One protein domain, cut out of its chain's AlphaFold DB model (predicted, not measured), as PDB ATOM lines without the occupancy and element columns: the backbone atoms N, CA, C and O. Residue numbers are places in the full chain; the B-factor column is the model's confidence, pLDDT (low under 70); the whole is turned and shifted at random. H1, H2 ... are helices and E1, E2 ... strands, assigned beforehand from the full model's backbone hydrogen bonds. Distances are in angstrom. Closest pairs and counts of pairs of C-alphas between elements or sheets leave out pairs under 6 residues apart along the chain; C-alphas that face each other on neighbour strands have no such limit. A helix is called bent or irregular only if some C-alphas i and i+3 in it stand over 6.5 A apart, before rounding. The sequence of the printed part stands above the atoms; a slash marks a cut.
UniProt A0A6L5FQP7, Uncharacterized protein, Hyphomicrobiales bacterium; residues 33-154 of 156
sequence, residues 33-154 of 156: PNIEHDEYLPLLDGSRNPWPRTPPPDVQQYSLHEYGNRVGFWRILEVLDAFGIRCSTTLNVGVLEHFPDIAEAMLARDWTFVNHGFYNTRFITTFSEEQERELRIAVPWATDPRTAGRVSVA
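What this domain is: This is residues 33 to 154 of the 156 residues of an uncharacterized protein of Hyphomicrobiales bacterium (UniProt A0A6L5FQP7). A small parallel sheet, E1, E2 and E3 side by side, has the long bent helix H1 beyond its E1 edge, with residues 34 to 35 paired to E1 in between. H3 grazes the sheet, and H4 lies off it, on the far side from H1. The 122 printed residues hold four named helices and three named strands, in the order H1 E1 H2 H3 E2 H4 E3; the class is mostly helix, with 57 residues, under half, in named elements. The whole is compact, with a radius of gyration of the C-alphas of 15.3 A and spans of 43 by 35 by 19 A.

How they stand to each other: Residues 34 to 35 pair with residues 90 to 91 of E1, residues 88 to 91, parallel. H1, residues 59 to 82, was assigned as one helix by its hydrogen bonds but is bent: C-alphas 70 and 73 are 6.9 A apart, and arms H1a, 59 to 70, and H1b, 73 to 82, stand at a shallow tilt of 32 degrees. H1b is close to but not clearly touching H3, residues 100 to 108; the closest C-alphas, of Phe 73 and Ile 102, are 7.8 A apart. H2, residues 95 to 98, touches H3 only at the corner, and only just, with 3 pairs of C-alphas within 8 A, the closest being Leu 96 and Ala 103 at 5.4 A. Inner strand E2, residues 112 to 115, is parallel to E1 at 31 degrees, N 89 and O 112 being 2.8 A apart, and to E3, residues 151 to 153, at 38 degrees, N 152 and O 113 being 2.8 A apart. E1, H2 H3, E2 and E2, H4, E3 are strand-helix-strand units, parallel neighbour strands with helices between, both with right-handed crossovers; H4, residues 129 to 137, is not on the sheet. Every O i to N i+4 pair is within hydrogen-bond range in H1a, H1b, H3 and H4; H2 is too short for one.

Where its parts are: H1a begins at C-alpha 59 (106.195, 81.341, 102.607) and is 15.7 A long; H1b is 14.3 A, H3 12.2 A and H4 12.5 A. E3 ends at C-alpha 153 (109.942, 112.597, 100.844).

The domain as a whole: The C-alphas farthest apart, of Gly 46 and Ala 82, are 44.7 A apart. The printed part has no cut; the links E2 to H4 and H4 to E3 are long. The model's pLDDT is under 70 at residues 46, 136 to 145 and 147 to 154.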
ATOM      1  N   PRO A  33     119.595 101.768  97.228       95.12
ATOM      2  CA  PRO A  33     119.147 100.446  97.628       95.12
ATOM      3  C   PRO A  33     117.757 100.536  98.266       95.12
ATOM      4  O   PRO A  33     117.554 101.306  99.214       95.12
ATOM      5  N   ASN A  34     116.835  99.718  97.758       95.06
ATOM      6  CA  ASN A  34     115.524  99.494  98.352       95.06
ATOM      7  C   ASN A  34     115.652  98.585  99.575       95.06
ATOM      8  O   ASN A  34     116.173  97.471  99.464       95.06
ATOM      9  N   ILE A  35     115.172  99.050 100.726       94.94
ATOM     10  CA  ILE A  35     115.105  98.258 101.958       94.94
ATOM     11  C   ILE A  35     113.649  98.201 102.388       94.94
ATOM     12  O   ILE A  35     113.053  99.192 102.814       94.94
ATOM     13  N   GLU A  36     113.059  97.028 102.219       93.81
ATOM     14  CA  GLU A  36     111.614  96.850 102.247       93.81
ATOM     15  C   GLU A  36     111.223  95.790 103.272       93.81
ATOM     16  O   GLU A  36     111.990  94.875 103.589       93.81
ATOM     17  N   HIS A  37     110.015  95.931 103.802       92.06
ATOM     18  CA  HIS A  37     109.411  94.952 104.688       92.06
ATOM     19  C   HIS A  37     108.033  94.575 104.164       92.06
ATOM     20  O   HIS A  37     107.188  95.445 103.925       92.06
ATOM     21  N   ASP A  38     107.823  93.267 104.074       90.62
ATOM     22  CA  ASP A  38     106.553  92.670 103.706       90.62
ATOM     23  C   ASP A  38     105.952  91.969 104.917       90.62
ATOM     24  O   ASP A  38     106.626  91.217 105.621       90.62
ATOM     25  N   GLU A  39     104.659  92.176 105.143       90.25
ATOM     26  CA  GLU A  39     103.943  91.483 106.207       90.25
ATOM     27  C   GLU A  39     103.714  90.010 105.834       90.25
ATOM     28  O   GLU A  39     103.259  89.688 104.735       90.25
ATOM     29  N   TYR A  40     103.958  89.099 106.782       90.19
ATOM     30  CA  TYR A  40     103.719  87.662 106.579       90.19
ATOM     31  C   TYR A  40     102.245  87.353 106.268       90.19
ATOM     32  O   TYR A  40     101.928  86.518 105.420       90.19
ATOM     33  N   LEU A  41     101.338  88.064 106.942       89.62
ATOM     34  CA  LEU A  41      99.893  88.007 106.744       89.62
ATOM     35  C   LEU A  41      99.362  89.437 106.577       89.62
ATOM     36  O   LEU A  41      98.966  90.060 107.560       89.62
ATOM     37  N   PRO A  42      99.399  89.983 105.354       83.81
ATOM     38  CA  PRO A  42      98.996  91.355 105.109       83.81
ATOM     39  C   PRO A  42      97.475  91.494 105.128       83.81
ATOM     40  O   PRO A  42      96.736  90.580 104.746       83.81
ATOM     41  N   LEU A  43      97.010  92.671 105.533       78.12
ATOM     42  CA  LEU A  43      95.605  93.039 105.416       78.12
ATOM     43  C   LEU A  43      95.268  93.297 103.945       78.12
ATOM     44  O   LEU A  43      95.979  94.020 103.252       78.12
ATOM     45  N   LEU A  44      94.171  92.707 103.469       73.50
ATOM     46  CA  LEU A  44      93.687  92.941 102.114       73.50
ATOM     47  C   LEU A  44      92.808  94.195 102.110       73.50
ATOM     48  O   LEU A  44      91.699  94.177 102.639       73.50
ATOM     49  N   ASP A  45      93.285  95.266 101.479       70.06
ATOM     50  CA  ASP A  45      92.523  96.513 101.303       70.06
ATOM     51  C   ASP A  45      91.509  96.451 100.141       70.06
ATOM     52  O   ASP A  45      90.806  97.415  99.851       70.06
ATOM     53  N   GLY A  46      91.426  95.297  99.470       66.69
ATOM     54  CA  GLY A  46      90.502  95.024  98.372       66.69
ATOM     55  C   GLY A  46      90.954  95.544  97.005       66.69
ATOM     56  O   GLY A  46      90.308  95.216  96.011       66.69
ATOM     57  N   SER A  47      92.055  96.297  96.915       71.38
ATOM     58  CA  SER A  47      92.535  96.853  95.640       71.38
ATOM     59  C   SER A  47      93.554  95.964  94.941       71.38
ATOM     60  O   SER A  47      93.484  95.745  93.729       71.38
ATOM     61  N   ARG A  48      94.507  95.433  95.708       77.56
ATOM     62  CA  ARG A  48      95.628  94.664  95.187       77.56
ATOM     63  C   ARG A  48      95.998  93.583  96.181       77.56
ATOM     64  O   ARG A  48      96.183  93.846  97.362       77.56
ATOM     65  N   ASN A  49      96.135  92.357  95.682       82.62
ATOM     66  CA  ASN A  49      96.662  91.267  96.485       82.62
ATOM     67  C   ASN A  49      98.193  91.432  96.617       82.62
ATOM     68  O   ASN A  49      98.877  91.349  95.592       82.62
ATOM     69  N   PRO A  50      98.734  91.659  97.829       82.12
ATOM     70  CA  PRO A  50     100.178  91.737  98.059       82.12
ATOM     71  C   PRO A  50     100.902  90.405  97.798       82.12
ATOM     72  O   PRO A  50     102.057  90.414  97.386       82.12
ATOM     73  N   TRP A  51     100.207  89.270  97.932       86.75
ATOM     74  CA  TRP A  51     100.728  87.929  97.644       86.75
ATOM     75  C   TRP A  51      99.899  87.250  96.536       86.75
ATOM     76  O   TRP A  51      99.079  86.371  96.807       86.75
ATOM     77  N   PRO A  52     100.051  87.648  95.257       84.06
ATOM     78  CA  PRO A  52      99.184  87.178  94.172       84.06
ATOM     79  C   PRO A  52      99.441  85.725  93.744       84.06
ATOM     80  O   PRO A  52      98.611  85.140  93.052       84.06
ATOM     81  N   ARG A  53     100.585  85.142  94.121       85.31
ATOM     82  CA  ARG A  53     101.025  83.824  93.643       85.31
ATOM     83  C   ARG A  53     100.277  82.657  94.296       85.31
ATOM     84  O   ARG A  53     100.007  81.662  93.629       85.31
ATOM     85  N   THR A  54      99.979  82.747  95.590       84.94
ATOM     86  CA  THR A  54      99.311  81.699  96.383       84.94
ATOM     87  C   THR A  54      98.438  82.349  97.456       84.94
ATOM     88  O   THR A  54      98.766  83.453  97.892       84.94
ATOM     89  N   PRO A  55      97.352  81.698  97.924       84.00
ATOM     90  CA  PRO A  55      96.663  82.141  99.128       84.00
ATOM     91  C   PRO A  55      97.665  82.370 100.274       84.00
ATOM     92  O   PRO A  55      98.518  81.500 100.489       84.00
ATOM     93  N   PRO A  56      97.598  83.514 100.980       82.00
ATOM     94  CA  PRO A  56      98.513  83.811 102.071       82.00
ATOM     95  C   PRO A  56      98.479  82.740 103.176       82.00
ATOM     96  O   PRO A  56      97.405  82.216 103.485       82.00
ATOM     97  N   PRO A  57      99.625  82.449 103.813       85.62
ATOM     98  CA  PRO A  57     100.919  83.093 103.587       85.62
ATOM     99  C   PRO A  57     101.683  82.514 102.385       85.62
ATOM    100  O   PRO A  57     101.768  81.299 102.198       85.62
ATOM    101  N   ASP A  58     102.331  83.389 101.612       89.38
ATOM    102  CA  ASP A  58     103.333  82.979 100.628       89.38
ATOM    103  C   ASP A  58     104.702  82.818 101.305       89.38
ATOM    104  O   ASP A  58     105.532  83.726 101.320       89.38
ATOM    105  N   VAL A  59     104.948  81.636 101.875       91.50
ATOM    106  CA  VAL A  59     106.195  81.341 102.607       91.50
ATOM    107  C   VAL A  59     107.437  81.508 101.728       91.50
ATOM    108  O   VAL A  59     108.474  81.964 102.207       91.50
ATOM    109  N   GLN A  60     107.348  81.141 100.447       91.25
ATOM    110  CA  GLN A  60     108.479  81.225  99.527       91.25
ATOM    111  C   GLN A  60     108.867  82.682  99.284       91.25
ATOM    112  O   GLN A  60     110.043  83.028  99.407       91.25
ATOM    113  N   GLN A  61     107.888  83.518  98.941       89.00
ATOM    114  CA  GLN A  61     108.139  84.920  98.646       89.00
ATOM    115  C   GLN A  61     108.577  85.648  99.920       89.00
ATOM    116  O   GLN A  61     109.625  86.288  99.919       89.00
ATOM    117  N   TYR A  62     107.885  85.431 101.042       91.94
ATOM    118  CA  TYR A  62     108.267  86.005 102.332       91.94
ATOM    119  C   TYR A  62     109.708  85.660 102.740       91.94
ATOM    120  O   TYR A  62     110.469  86.536 103.148       91.94
ATOM    121  N   SER A  63     110.132  84.403 102.558       93.25
ATOM    122  CA  SER A  63     111.502  83.981 102.890       93.25
ATOM    123  C   SER A  63     112.567  84.701 102.054       93.25
ATOM    124  O   SER A  63     113.673  84.938 102.540       93.25
ATOM    125  N   LEU A  64     112.252  85.065 100.805       91.94
ATOM    126  CA  LEU A  64     113.149  85.849  99.954       91.94
ATOM    127  C   LEU A  64     113.314  87.281 100.486       91.94
ATOM    128  O   LEU A  64     114.437  87.786 100.535       91.94
ATOM    129  N   HIS A  65     112.221  87.912 100.922       91.50
ATOM    130  CA  HIS A  65     112.257  89.249 101.522       91.50
ATOM    131  C   HIS A  65     113.016  89.243 102.860       91.50
ATOM    132  O   HIS A  65     113.880  90.094 103.084       91.50
ATOM    133  N   GLU A  66     112.814  88.217 103.695       93.38
ATOM    134  CA  GLU A  66     113.591  88.019 104.928       93.38
ATOM    135  C   GLU A  66     115.087  87.829 104.650       93.38
ATOM    136  O   GLU A  66     115.924  88.378 105.367       93.38
ATOM    137  N   TYR A  67     115.457  87.095 103.595       97.06
ATOM    138  CA  TYR A  67     116.862  86.976 103.193       97.06
ATOM    139  C   TYR A  67     117.473  88.342 102.844       97.06
ATOM    140  O   TYR A  67     118.630  88.599 103.192       97.06
ATOM    141  N   GLY A  68     116.706  89.221 102.194       96.56
ATOM    142  CA  GLY A  68     117.122  90.586 101.872       96.56
ATOM    143  C   GLY A  68     117.608  91.342 103.108       96.56
ATOM    144  O   GLY A  68     118.765  91.757 103.149       96.56
ATOM    145  N   ASN A  69     116.779  91.429 104.147       96.00
ATOM    146  CA  ASN A  69     117.117  92.169 105.369       96.00
ATOM    147  C   ASN A  69     118.135  91.425 106.255       96.00
ATOM    148  O   ASN A  69     119.009  92.046 106.859       96.00
ATOM    149  N   ARG A  70     118.084  90.087 106.307       97.06
ATOM    150  CA  ARG A  70     118.975  89.286 107.171       97.06
ATOM    151  C   ARG A  70     120.377  89.077 106.612       97.06
ATOM    152  O   ARG A  70     121.305  88.873 107.388       97.06
ATOM    153  N   VAL A  71     120.537  89.053 105.289       98.19
ATOM    154  CA  VAL A  71     121.802  88.671 104.633       98.19
ATOM    155  C   VAL A  71     122.156  89.614 103.489       98.19
ATOM    156  O   VAL A  71     123.295  90.073 103.405       98.19
ATOM    157  N   GLY A  72     121.204  89.895 102.596       97.75
ATOM    158  CA  GLY A  72     121.439  90.690 101.389       97.75
ATOM    159  C   GLY A  72     121.955  92.095 101.695       97.75
ATOM    160  O   GLY A  72     122.968  92.506 101.130       97.75
ATOM    161  N   PHE A  73     121.308  92.785 102.636       97.88
ATOM    162  CA  PHE A  73     121.677  94.125 103.082       97.88
ATOM    163  C   PHE A  73     123.139  94.187 103.533       97.88
ATOM    164  O   PHE A  73     123.898  95.008 103.029       97.88
ATOM    165  N   TRP A  74     123.563  93.274 104.408       98.19
ATOM    166  CA  TRP A  74     124.917  93.272 104.967       98.19
ATOM    167  C   TRP A  74     125.994  93.021 103.912       98.19
ATOM    168  O   TRP A  74     127.025  93.688 103.914       98.19
ATOM    169  N   ARG A  75     125.733  92.137 102.944       98.31
ATOM    170  CA  ARG A  75     126.658  91.910 101.822       98.31
ATOM    171  C   ARG A  75     126.778  93.127 100.908       98.31
ATOM    172  O   ARG A  75     127.864  93.433 100.426       98.31
ATOM    173  N   ILE A  76     125.667  93.816 100.650       97.31
ATOM    174  CA  ILE A  76     125.679  95.066  99.879       97.31
ATOM    175  C   ILE A  76     126.449  96.140 100.653       97.31
ATOM    176  O   ILE A  76     127.276  96.837 100.067       97.31
ATOM    177  N   LEU A  77     126.223  96.233 101.964       97.81
ATOM    178  CA  LEU A  77     126.902  97.172 102.849       97.81
ATOM    179  C   LEU A  77     128.426  96.997 102.807       97.81
ATOM    180  O   LEU A  77     129.132  97.981 102.621       97.81
ATOM    181  N   GLU A  78     128.924  95.757 102.887       98.25
ATOM    182  CA  GLU A  78     130.359  95.442 102.783       98.25
ATOM    183  C   GLU A  78     130.983  95.968 101.482       98.25
ATOM    184  O   GLU A  78     132.073  96.546 101.495       98.25
ATOM    185  N   VAL A  79     130.293  95.805 100.349       98.00
ATOM    186  CA  VAL A  79     130.777  96.300  99.051       98.00
ATOM    187  C   VAL A  79     130.769  97.825  99.017       98.00
ATOM    188  O   VAL A  79     131.741  98.434  98.574       98.00
ATOM    189  N   LEU A  80     129.694  98.458  99.485       97.75
ATOM    190  CA  LEU A  80     129.590  99.919  99.498       97.75
ATOM    191  C   LEU A  80     130.653 100.550 100.402       97.75
ATOM    192  O   LEU A  80     131.251 101.555 100.014       97.75
ATOM    193  N   ASP A  81     130.953  99.918 101.535       97.69
ATOM    194  CA  ASP A  81     132.022 100.334 102.443       97.69
ATOM    195  C   ASP A  81     133.401 100.210 101.802       97.69
ATOM    196  O   ASP A  81     134.204 101.139 101.895       97.69
ATOM    197  N   ALA A  82     133.667  99.108 101.092       98.25
ATOM    198  CA  ALA A  82     134.939  98.898 100.404       98.25
ATOM    199  C   ALA A  82     135.253  99.999  99.372       98.25
ATOM    200  O   ALA A  82     136.422 100.283  99.110       98.25
ATOM    201  N   PHE A  83     134.221 100.641  98.811       97.25
ATOM    202  CA  PHE A  83     134.357 101.749  97.863       97.25
ATOM    203  C   PHE A  83     134.037 103.130  98.461       97.25
ATOM    204  O   PHE A  83     134.095 104.126  97.739       97.25
ATOM    205  N   GLY A  84     133.704 103.216  99.754       95.75
ATOM    206  CA  GLY A  84     133.332 104.472 100.413       95.75
ATOM    207  C   GLY A  84     132.095 105.151  99.806       95.75
ATOM    208  O   GLY A  84     132.036 106.381  99.739       95.75
ATOM    209  N   ILE A  85     131.125 104.373  99.315       95.88
ATOM    210  CA  ILE A  85     129.937 104.894  98.626       95.88
ATOM    211  C   ILE A  85     128.829 105.215  99.635       95.88
ATOM    212  O   ILE A  85     128.262 104.335 100.283       95.88
ATOM    213  N   ARG A  86     128.450 106.493  99.697       94.56
ATOM    214  CA  ARG A  86     127.250 106.954 100.403       94.56
ATOM    215  C   ARG A  86     126.009 106.752  99.532       94.56
ATOM    216  O   ARG A  86     126.015 107.123  98.359       94.56
ATOM    217  N   CYS A  87     124.938 106.228 100.124       95.31
ATOM    218  CA  CYS A  87     123.689 105.942  99.420       95.31
ATOM    219  C   CYS A  87     122.524 106.826  99.885       95.31
ATOM    220  O   CYS A  87     122.523 107.344 101.007       95.31
ATOM    221  N   SER A  88     121.508 106.935  99.025       93.25
ATOM    222  CA  SER A  88     120.169 107.388  99.423       93.25
ATOM    223  C   SER A  88     119.235 106.190  99.373       93.25
ATOM    224  O   SER A  88     118.794 105.809  98.295       93.25
ATOM    225  N   THR A  89     118.973 105.561 100.511       92.25
ATOM    226  CA  THR A  89     118.118 104.374 100.550       92.25
ATOM    227  C   THR A  89     116.654 104.759 100.403       92.25
ATOM    228  O   THR A  89     116.171 105.685 101.053       92.25
ATOM    229  N   THR A  90     115.947 104.042  99.543       91.69
ATOM    230  CA  THR A  90     114.489 104.033  99.494       91.69
ATOM    231  C   THR A  90     114.013 102.970 100.469       91.69
ATOM    232  O   THR A  90     114.344 101.799 100.310       91.69
ATOM    233  N   LEU A  91     113.282 103.351 101.515       91.12
ATOM    234  CA  LEU A  91     112.881 102.380 102.527       91.12
ATOM    235  C   LEU A  91     111.429 102.492 102.959       91.12
ATOM    236  O   LEU A  91     110.847 103.579 103.022       91.12
ATOM    237  N   ASN A  92     110.871 101.339 103.315       90.25
ATOM    238  CA  ASN A  92     109.639 101.284 104.078       90.25
ATOM    239  C   ASN A  92     109.918 101.762 105.504       90.25
ATOM    240  O   ASN A  92     110.785 101.208 106.171       90.25
ATOM    241  N   VAL A  93     109.185 102.750 106.007       85.44
ATOM    242  CA  VAL A  93     109.496 103.343 107.323       85.44
ATOM    243  C   VAL A  93     109.429 102.337 108.473       85.44
ATOM    244  O   VAL A  93     110.190 102.460 109.428       85.44
ATOM    245  N   GLY A  94     108.606 101.291 108.353       86.62
ATOM    246  CA  GLY A  94     108.542 100.232 109.354       86.62
ATOM    247  C   GLY A  94     109.798  99.351 109.430       86.62
ATOM    248  O   GLY A  94     110.004  98.687 110.441       86.62
ATOM    249  N   VAL A  95     110.692  99.382 108.430       90.56
ATOM    250  CA  VAL A  95     112.026  98.744 108.516       90.56
ATOM    251  C   VAL A  95     112.820  99.301 109.690       90.56
ATOM    252  O   VAL A  95     113.532  98.550 110.350       90.56
ATOM    253  N   LEU A  96     112.685 100.597 109.971       87.81
ATOM    254  CA  LEU A  96     113.432 101.248 111.042       87.81
ATOM    255  C   LEU A  96     113.013 100.754 112.436       87.81
ATOM    256  O   LEU A  96     113.794 100.838 113.378       87.81
ATOM    257  N   GLU A  97     111.791 100.232 112.567       87.12
ATOM    258  CA  GLU A  97     111.284  99.632 113.804       87.12
ATOM    259  C   GLU A  97     111.605  98.136 113.881       87.12
ATOM    260  O   GLU A  97     112.060  97.652 114.915       87.12
ATOM    261  N   HIS A  98     111.402  97.404 112.780       90.69
ATOM    262  CA  HIS A  98     111.596  95.950 112.740       90.69
ATOM    263  C   HIS A  98     113.065  95.530 112.724       90.69
ATOM    264  O   HIS A  98     113.410  94.464 113.234       90.69
ATOM    265  N   PHE A  99     113.932  96.353 112.133       93.69
ATOM    266  CA  PHE A  99     115.339  96.038 111.899       93.69
ATOM    267  C   PHE A  99     116.241  97.190 112.375       93.69
ATOM    268  O   PHE A  99     116.898  97.846 111.559       93.69
ATOM    269  N   PRO A 100     116.309  97.451 113.695       91.88
ATOM    270  CA  PRO A 100     117.085  98.567 114.236       91.88
ATOM    271  C   PRO A 100     118.573  98.483 113.873       91.88
ATOM    272  O   PRO A 100     119.186  99.507 113.594       91.88
ATOM    273  N   ASP A 101     119.146  97.280 113.768       96.06
ATOM    274  CA  ASP A 101     120.546  97.099 113.359       96.06
ATOM    275  C   ASP A 101     120.815  97.634 111.941       96.06
ATOM    276  O   ASP A 101     121.856  98.240 111.685       96.06
ATOM    277  N   ILE A 102     119.858  97.459 111.021       95.94
ATOM    278  CA  ILE A 102     119.927  98.018 109.663       95.94
ATOM    279  C   ILE A 102     119.857  99.547 109.736       95.94
ATOM    280  O   ILE A 102     120.661 100.228 109.098       95.94
ATOM    281  N   ALA A 103     118.943 100.096 110.543       91.69
ATOM    282  CA  ALA A 103     118.813 101.540 110.736       91.69
ATOM    283  C   ALA A 103     120.117 102.172 111.254       91.69
ATOM    284  O   ALA A 103     120.621 103.129 110.657       91.69
ATOM    285  N   GLU A 104     120.706 101.600 112.306       93.25
ATOM    286  CA  GLU A 104     121.968 102.077 112.883       93.25
ATOM    287  C   GLU A 104     123.134 101.955 111.892       93.25
ATOM    288  O   GLU A 104     123.949 102.874 111.768       93.25
ATOM    289  N   ALA A 105     123.194 100.867 111.119       96.00
ATOM    290  CA  ALA A 105     124.227 100.682 110.105       96.00
ATOM    291  C   ALA A 105     124.198 101.776 109.025       96.00
ATOM    292  O   ALA A 105     125.259 102.253 108.603       96.00
ATOM    293  N   MET A 106     123.004 102.194 108.601       94.38
ATOM    294  CA  MET A 106     122.845 103.274 107.628       94.38
ATOM    295  C   MET A 106     123.148 104.652 108.229       94.38
ATOM    296  O   MET A 106     123.806 105.469 107.578       94.38
ATOM    297  N   LEU A 107     122.721 104.907 109.472       91.25
ATOM    298  CA  LEU A 107     123.031 106.151 110.189       91.25
ATOM    299  C   LEU A 107     124.539 106.350 110.351       91.25
ATOM    300  O   LEU A 107     125.054 107.426 110.042       91.25
ATOM    301  N   ALA A 108     125.255 105.301 110.765       94.19
ATOM    302  CA  ALA A 108     126.705 105.330 110.953       94.19
ATOM    303  C   ALA A 108     127.475 105.700 109.670       94.19
ATOM    304  O   ALA A 108     128.595 106.203 109.744       94.19
ATOM    305  N   ARG A 109     126.874 105.473 108.497       94.50
ATOM    306  CA  ARG A 109     127.457 105.748 107.172       94.50
ATOM    307  C   ARG A 109     126.927 107.015 106.521       94.50
ATOM    308  O   ARG A 109     127.184 107.256 105.343       94.50
ATOM    309  N   ASP A 110     126.190 107.823 107.274       92.06
ATOM    310  CA  ASP A 110     125.632 109.081 106.793       92.06
ATOM    311  C   ASP A 110     124.647 108.890 105.615       92.06
ATOM    312  O   ASP A 110     124.490 109.779 104.783       92.06
ATOM    313  N   TRP A 111     123.967 107.743 105.495       93.12
ATOM    314  CA  TRP A 111     123.026 107.527 104.387       93.12
ATOM    315  C   TRP A 111     121.798 108.442 104.483       93.12
ATOM    316  O   TRP A 111     121.376 108.853 105.568       93.12
ATOM    317  N   THR A 112     121.230 108.774 103.323       90.44
ATOM    318  CA  THR A 112     119.981 109.544 103.215       90.44
ATOM    319  C   THR A 112     118.798 108.582 103.197       90.44
ATOM    320  O   THR A 112     118.842 107.572 102.497       90.44
ATOM    321  N   PHE A 113     117.739 108.897 103.936       88.25
ATOM    322  CA  PHE A 113     116.515 108.102 104.018       88.25
ATOM    323  C   PHE A 113     115.450 108.691 103.108       88.25
ATOM    324  O   PHE A 113     115.075 109.854 103.234       88.25
ATOM    325  N   VAL A 114     114.954 107.883 102.186       87.19
ATOM    326  CA  VAL A 114     113.915 108.263 101.242       87.19
ATOM    327  C   VAL A 114     112.682 107.425 101.543       87.19
ATOM    328  O   VAL A 114     112.705 106.205 101.396       87.19
ATOM    329  N   ASN A 115     111.610 108.075 101.998       84.31
ATOM    330  CA  ASN A 115     110.389 107.372 102.387       84.31
ATOM    331  C   ASN A 115     109.738 106.696 101.167       84.31
ATOM    332  O   ASN A 115     109.439 107.365 100.174       84.31
ATOM    333  N   HIS A 116     109.495 105.390 101.284       87.44
ATOM    334  CA  HIS A 116     108.843 104.535 100.296       87.44
ATOM    335  C   HIS A 116     107.610 103.818 100.899       87.44
ATOM    336  O   HIS A 116     107.376 102.629 100.686       87.44
ATOM    337  N   GLY A 117     106.816 104.528 101.705       83.94
ATOM    338  CA  GLY A 117     105.599 104.003 102.338       83.94
ATOM    339  C   GLY A 117     105.858 103.234 103.639       83.94
ATOM    340  O   GLY A 117     106.989 103.149 104.112       83.94
ATOM    341  N   PHE A 118     104.798 102.688 104.247       85.56
ATOM    342  CA  PHE A 118     104.903 102.016 105.552       85.56
ATOM    343  C   PHE A 118     105.451 100.593 105.455       85.56
ATOM    344  O   PHE A 118     106.447 100.295 106.105       85.56
ATOM    345  N   TYR A 119     104.833  99.768 104.606       88.69
ATOM    346  CA  TYR A 119     105.245  98.419 104.205       88.69
ATOM    347  C   TYR A 119     104.938  98.251 102.720       88.69
ATOM    348  O   TYR A 119     104.001  98.879 102.219       88.69
ATOM    349  N   ASN A 120     105.651  97.369 102.022       88.62
ATOM    350  CA  ASN A 120     105.379  97.116 100.601       88.62
ATOM    351  C   ASN A 120     104.020  96.431 100.368       88.62
ATOM    352  O   ASN A 120     103.473  96.455  99.267       88.62
ATOM    353  N   THR A 121     103.464  95.828 101.421       87.38
ATOM    354  CA  THR A 121     102.157  95.163 101.425       87.38
ATOM    355  C   THR A 121     100.981  96.110 101.661       87.38
ATOM    356  O   THR A 121      99.836  95.671 101.570       87.38
ATOM    357  N   ARG A 122     101.233  97.393 101.958       86.06
ATOM    358  CA  ARG A 122     100.201  98.402 102.239       86.06
ATOM    359  C   ARG A 122     100.231  99.497 101.179       86.06
ATOM    360  O   ARG A 122     101.080 100.387 101.210       86.06
ATOM    361  N   PHE A 123      99.297  99.434 100.236       84.38
ATOM    362  CA  PHE A 123      99.258 100.354  99.104       84.38
ATOM    363  C   PHE A 123      98.562 101.662  99.482       84.38
ATOM    364  O   PHE A 123      97.369 101.684  99.752       84.38
ATOM    365  N   ILE A 124      99.290 102.779  99.426       81.25
ATOM    366  CA  ILE A 124      98.726 104.109  99.722       81.25
ATOM    367  C   ILE A 124      97.657 104.554  98.712       81.25
ATOM    368  O   ILE A 124      96.887 105.459  98.983       81.25
ATOM    369  N   THR A 125      97.566 103.905  97.549       79.62
ATOM    370  CA  THR A 125      96.610 104.257  96.487       79.62
ATOM    371  C   THR A 125      95.145 104.086  96.883       79.62
ATOM    372  O   THR A 125      94.267 104.559  96.166       79.62
ATOM    373  N   THR A 126      94.867 103.371  97.972       74.12
ATOM    374  CA  THR A 126      93.514 103.180  98.517       74.12
ATOM    375  C   THR A 126      93.196 104.108  99.680       74.12
ATOM    376  O   THR A 126      92.076 104.075 100.189       74.12
ATOM    377  N   PHE A 127      94.162 104.915 100.114       80.69
ATOM    378  CA  PHE A 127      94.036 105.701 101.326       80.69
ATOM    379  C   PHE A 127      93.234 106.971 101.036       80.69
ATOM    380  O   PHE A 127      93.340 107.579  99.970       80.69
ATOM    381  N   SER A 128      92.418 107.386 102.000       86.00
ATOM    382  CA  SER A 128      91.898 108.748 102.046       86.00
ATOM    383  C   SER A 128      93.032 109.729 102.363       86.00
ATOM    384  O   SER A 128      94.054 109.357 102.943       86.00
ATOM    385  N   GLU A 129      92.841 111.013 102.056       85.94
ATOM    386  CA  GLU A 129      93.811 112.059 102.419       85.94
ATOM    387  C   GLU A 129      94.115 112.094 103.929       85.94
ATOM    388  O   GLU A 129      95.225 112.425 104.344       85.94
ATOM    389  N   GLU A 130      93.129 111.749 104.763       85.69
ATOM    390  CA  GLU A 130      93.293 111.639 106.215       85.69
ATOM    391  C   GLU A 130      94.214 110.469 106.576       85.69
ATOM    392  O   GLU A 130      95.190 110.666 107.297       85.69
ATOM    393  N   GLN A 131      93.989 109.293 105.986       82.25
ATOM    394  CA  GLN A 131      94.841 108.118 106.186       82.25
ATOM    395  C   GLN A 131      96.276 108.360 105.687       82.25
ATOM    396  O   GLN A 131      97.243 107.958 106.336       82.25
ATOM    397  N   GLU A 132      96.455 109.064 104.564       79.44
ATOM    398  CA  GLU A 132      97.787 109.473 104.099       79.44
ATOM    399  C   GLU A 132      98.474 110.455 105.059       79.44
ATOM    400  O   GLU A 132      99.693 110.395 105.261       79.44
ATOM    401  N   ARG A 133      97.715 111.391 105.640       78.81
ATOM    402  CA  ARG A 133      98.240 112.354 106.615       78.81
ATOM    403  C   ARG A 133      98.668 111.652 107.899       78.81
ATOM    404  O   ARG A 133      99.733 111.973 108.424       78.81
ATOM    405  N   GLU A 134      97.886 110.687 108.369       76.44
ATOM    406  CA  GLU A 134      98.238 109.857 109.522       76.44
ATOM    407  C   GLU A 134      99.525 109.070 109.271       76.44
ATOM    408  O   GLU A 134     100.432 109.124 110.099       76.44
ATOM    409  N   LEU A 135      99.678 108.441 108.098       71.94
ATOM    410  CA  LEU A 135     100.921 107.753 107.730       71.94
ATOM    411  C   LEU A 135     102.150 108.671 107.741       71.94
ATOM    412  O   LEU A 135     103.228 108.233 108.138       71.94
ATOM    413  N   ARG A 136     102.017 109.933 107.311       65.38
ATOM    414  CA  ARG A 136     103.125 110.909 107.329       65.38
ATOM    415  C   ARG A 136     103.544 111.303 108.752       65.38
ATOM    416  O   ARG A 136     104.716 111.607 108.961       65.38
ATOM    417  N   ILE A 137     102.608 111.318 109.704       57.03
ATOM    418  CA  ILE A 137     102.831 111.740 111.101       57.03
ATOM    419  C   ILE A 137     103.255 110.559 111.987       57.03
ATOM    420  O   ILE A 137     104.038 110.738 112.916       57.03
ATOM    421  N   ALA A 138     102.773 109.351 111.689       53.81
ATOM    422  CA  ALA A 138     102.968 108.154 112.503       53.81
ATOM    423  C   ALA A 138     104.370 107.533 112.406       53.81
ATOM    424  O   ALA A 138     104.580 106.462 112.958       53.81
ATOM    425  N   VAL A 139     105.324 108.173 111.723       57.88
ATOM    426  CA  VAL A 139     106.705 107.688 111.616       57.88
ATOM    427  C   VAL A 139     107.524 108.284 112.762       57.88
ATOM    428  O   VAL A 139     107.915 109.449 112.662       57.88
ATOM    429  N   PRO A 140     107.853 107.533 113.832       56.56
ATOM    430  CA  PRO A 140     108.604 108.073 114.973       56.56
ATOM    431  C   PRO A 140     109.983 108.606 114.556       56.56
ATOM    432  O   PRO A 140     110.540 109.505 115.173       56.56
ATOM    433  N   TRP A 141     110.508 108.089 113.446       60.09
ATOM    434  CA  TRP A 141     111.773 108.495 112.845       60.09
ATOM    435  C   TRP A 141     111.704 109.786 112.026       60.09
ATOM    436  O   TRP A 141     112.752 110.325 111.682       60.09
ATOM    437  N   ALA A 142     110.520 110.314 111.703       56.81
ATOM    438  CA  ALA A 142     110.413 111.634 111.073       56.81
ATOM    439  C   ALA A 142     110.766 112.765 112.058       56.81
ATOM    440  O   ALA A 142     111.164 113.849 111.635       56.81
ATOM    441  N   THR A 143     110.641 112.505 113.364       59.38
ATOM    442  CA  THR A 143     110.946 113.447 114.450       59.38
ATOM    443  C   THR A 143     112.205 113.076 115.239       59.38
ATOM    444  O   THR A 143     112.578 113.813 116.154       59.38
ATOM    445  N   ASP A 144     112.888 111.981 114.887       69.62
ATOM    446  CA  ASP A 144     114.150 111.594 115.520       69.62
ATOM    447  C   ASP A 144     115.258 112.611 115.151       69.62
ATOM    448  O   ASP A 144     115.533 112.857 113.973       69.62
ATOM    449  N   PRO A 145     115.935 113.232 116.132       69.88
ATOM    450  CA  PRO A 145     117.004 114.190 115.856       69.88
ATOM    451  C   PRO A 145     118.187 113.579 115.083       69.88
ATOM    452  O   PRO A 145     118.914 114.309 114.409       69.88
ATOM    453  N   ARG A 146     118.381 112.255 115.134       70.44
ATOM    454  CA  ARG A 146     119.437 111.533 114.402       70.44
ATOM    455  C   ARG A 146     119.154 111.445 112.904       70.44
ATOM    456  O   ARG A 146     120.092 111.337 112.116       70.44
ATOM    457  N   THR A 147     117.887 111.523 112.502       65.50
ATOM    458  CA  THR A 147     117.436 111.523 111.100       65.50
ATOM    459  C   THR A 147     117.102 112.925 110.584       65.50
ATOM    460  O   THR A 147     116.808 113.093 109.394       65.50
ATOM    461  N   ALA A 148     117.200 113.955 111.430       61.84
ATOM    462  CA  ALA A 148     116.966 115.344 111.052       61.84
ATOM    463  C   ALA A 148     117.867 115.768 109.874       61.84
ATOM    464  O   ALA A 148     119.087 115.608 109.901       61.84
ATOM    465  N   GLY A 149     117.249 116.291 108.809       60.75
ATOM    466  CA  GLY A 149     117.937 116.687 107.571       60.75
ATOM    467  C   GLY A 149     118.342 115.530 106.646       60.75
ATOM    468  O   GLY A 149     118.950 115.778 105.607       60.75
ATOM    469  N   ARG A 150     118.007 114.280 106.999       62.44
ATOM    470  CA  ARG A 150     118.361 113.063 106.242       62.44
ATOM    471  C   ARG A 150     117.151 112.369 105.631       62.44
ATOM    472  O   ARG A 150     117.335 111.543 104.746       62.44
ATOM    473  N   VAL A 151     115.942 112.695 106.086       59.41
ATOM    474  CA  VAL A 151     114.693 112.178 105.518       59.41
ATOM    475  C   VAL A 151     114.246 113.076 104.367       59.41
ATOM    476  O   VAL A 151     113.960 114.257 104.563       59.41
ATOM    477  N   SER A 152     114.174 112.512 103.166       57.97
ATOM    478  CA  SER A 152     113.561 113.129 101.993       57.97
ATOM    479  C   SER A 152     112.260 112.397 101.653       57.97
ATOM    480  O   SER A 152     112.187 111.168 101.690       57.97
ATOM    481  N   VAL A 153     111.209 113.151 101.338       52.53
ATOM    482  CA  VAL A 153     109.942 112.597 100.844       52.53
ATOM    483  C   VAL A 153     110.068 112.469  99.326       52.53
ATOM    484  O   VAL A 153     110.088 113.488  98.643       52.53
ATOM    485  N   ALA A 154     110.195 111.249  98.791       45.88
ATOM    486  CA  ALA A 154     110.268 111.046  97.334       45.88
ATOM    487  C   ALA A 154     108.915 110.797  96.664       45.88
ATOM    488  O   ALA A 154     108.796 111.010  95.462       45.88
TER     489      ALA A 154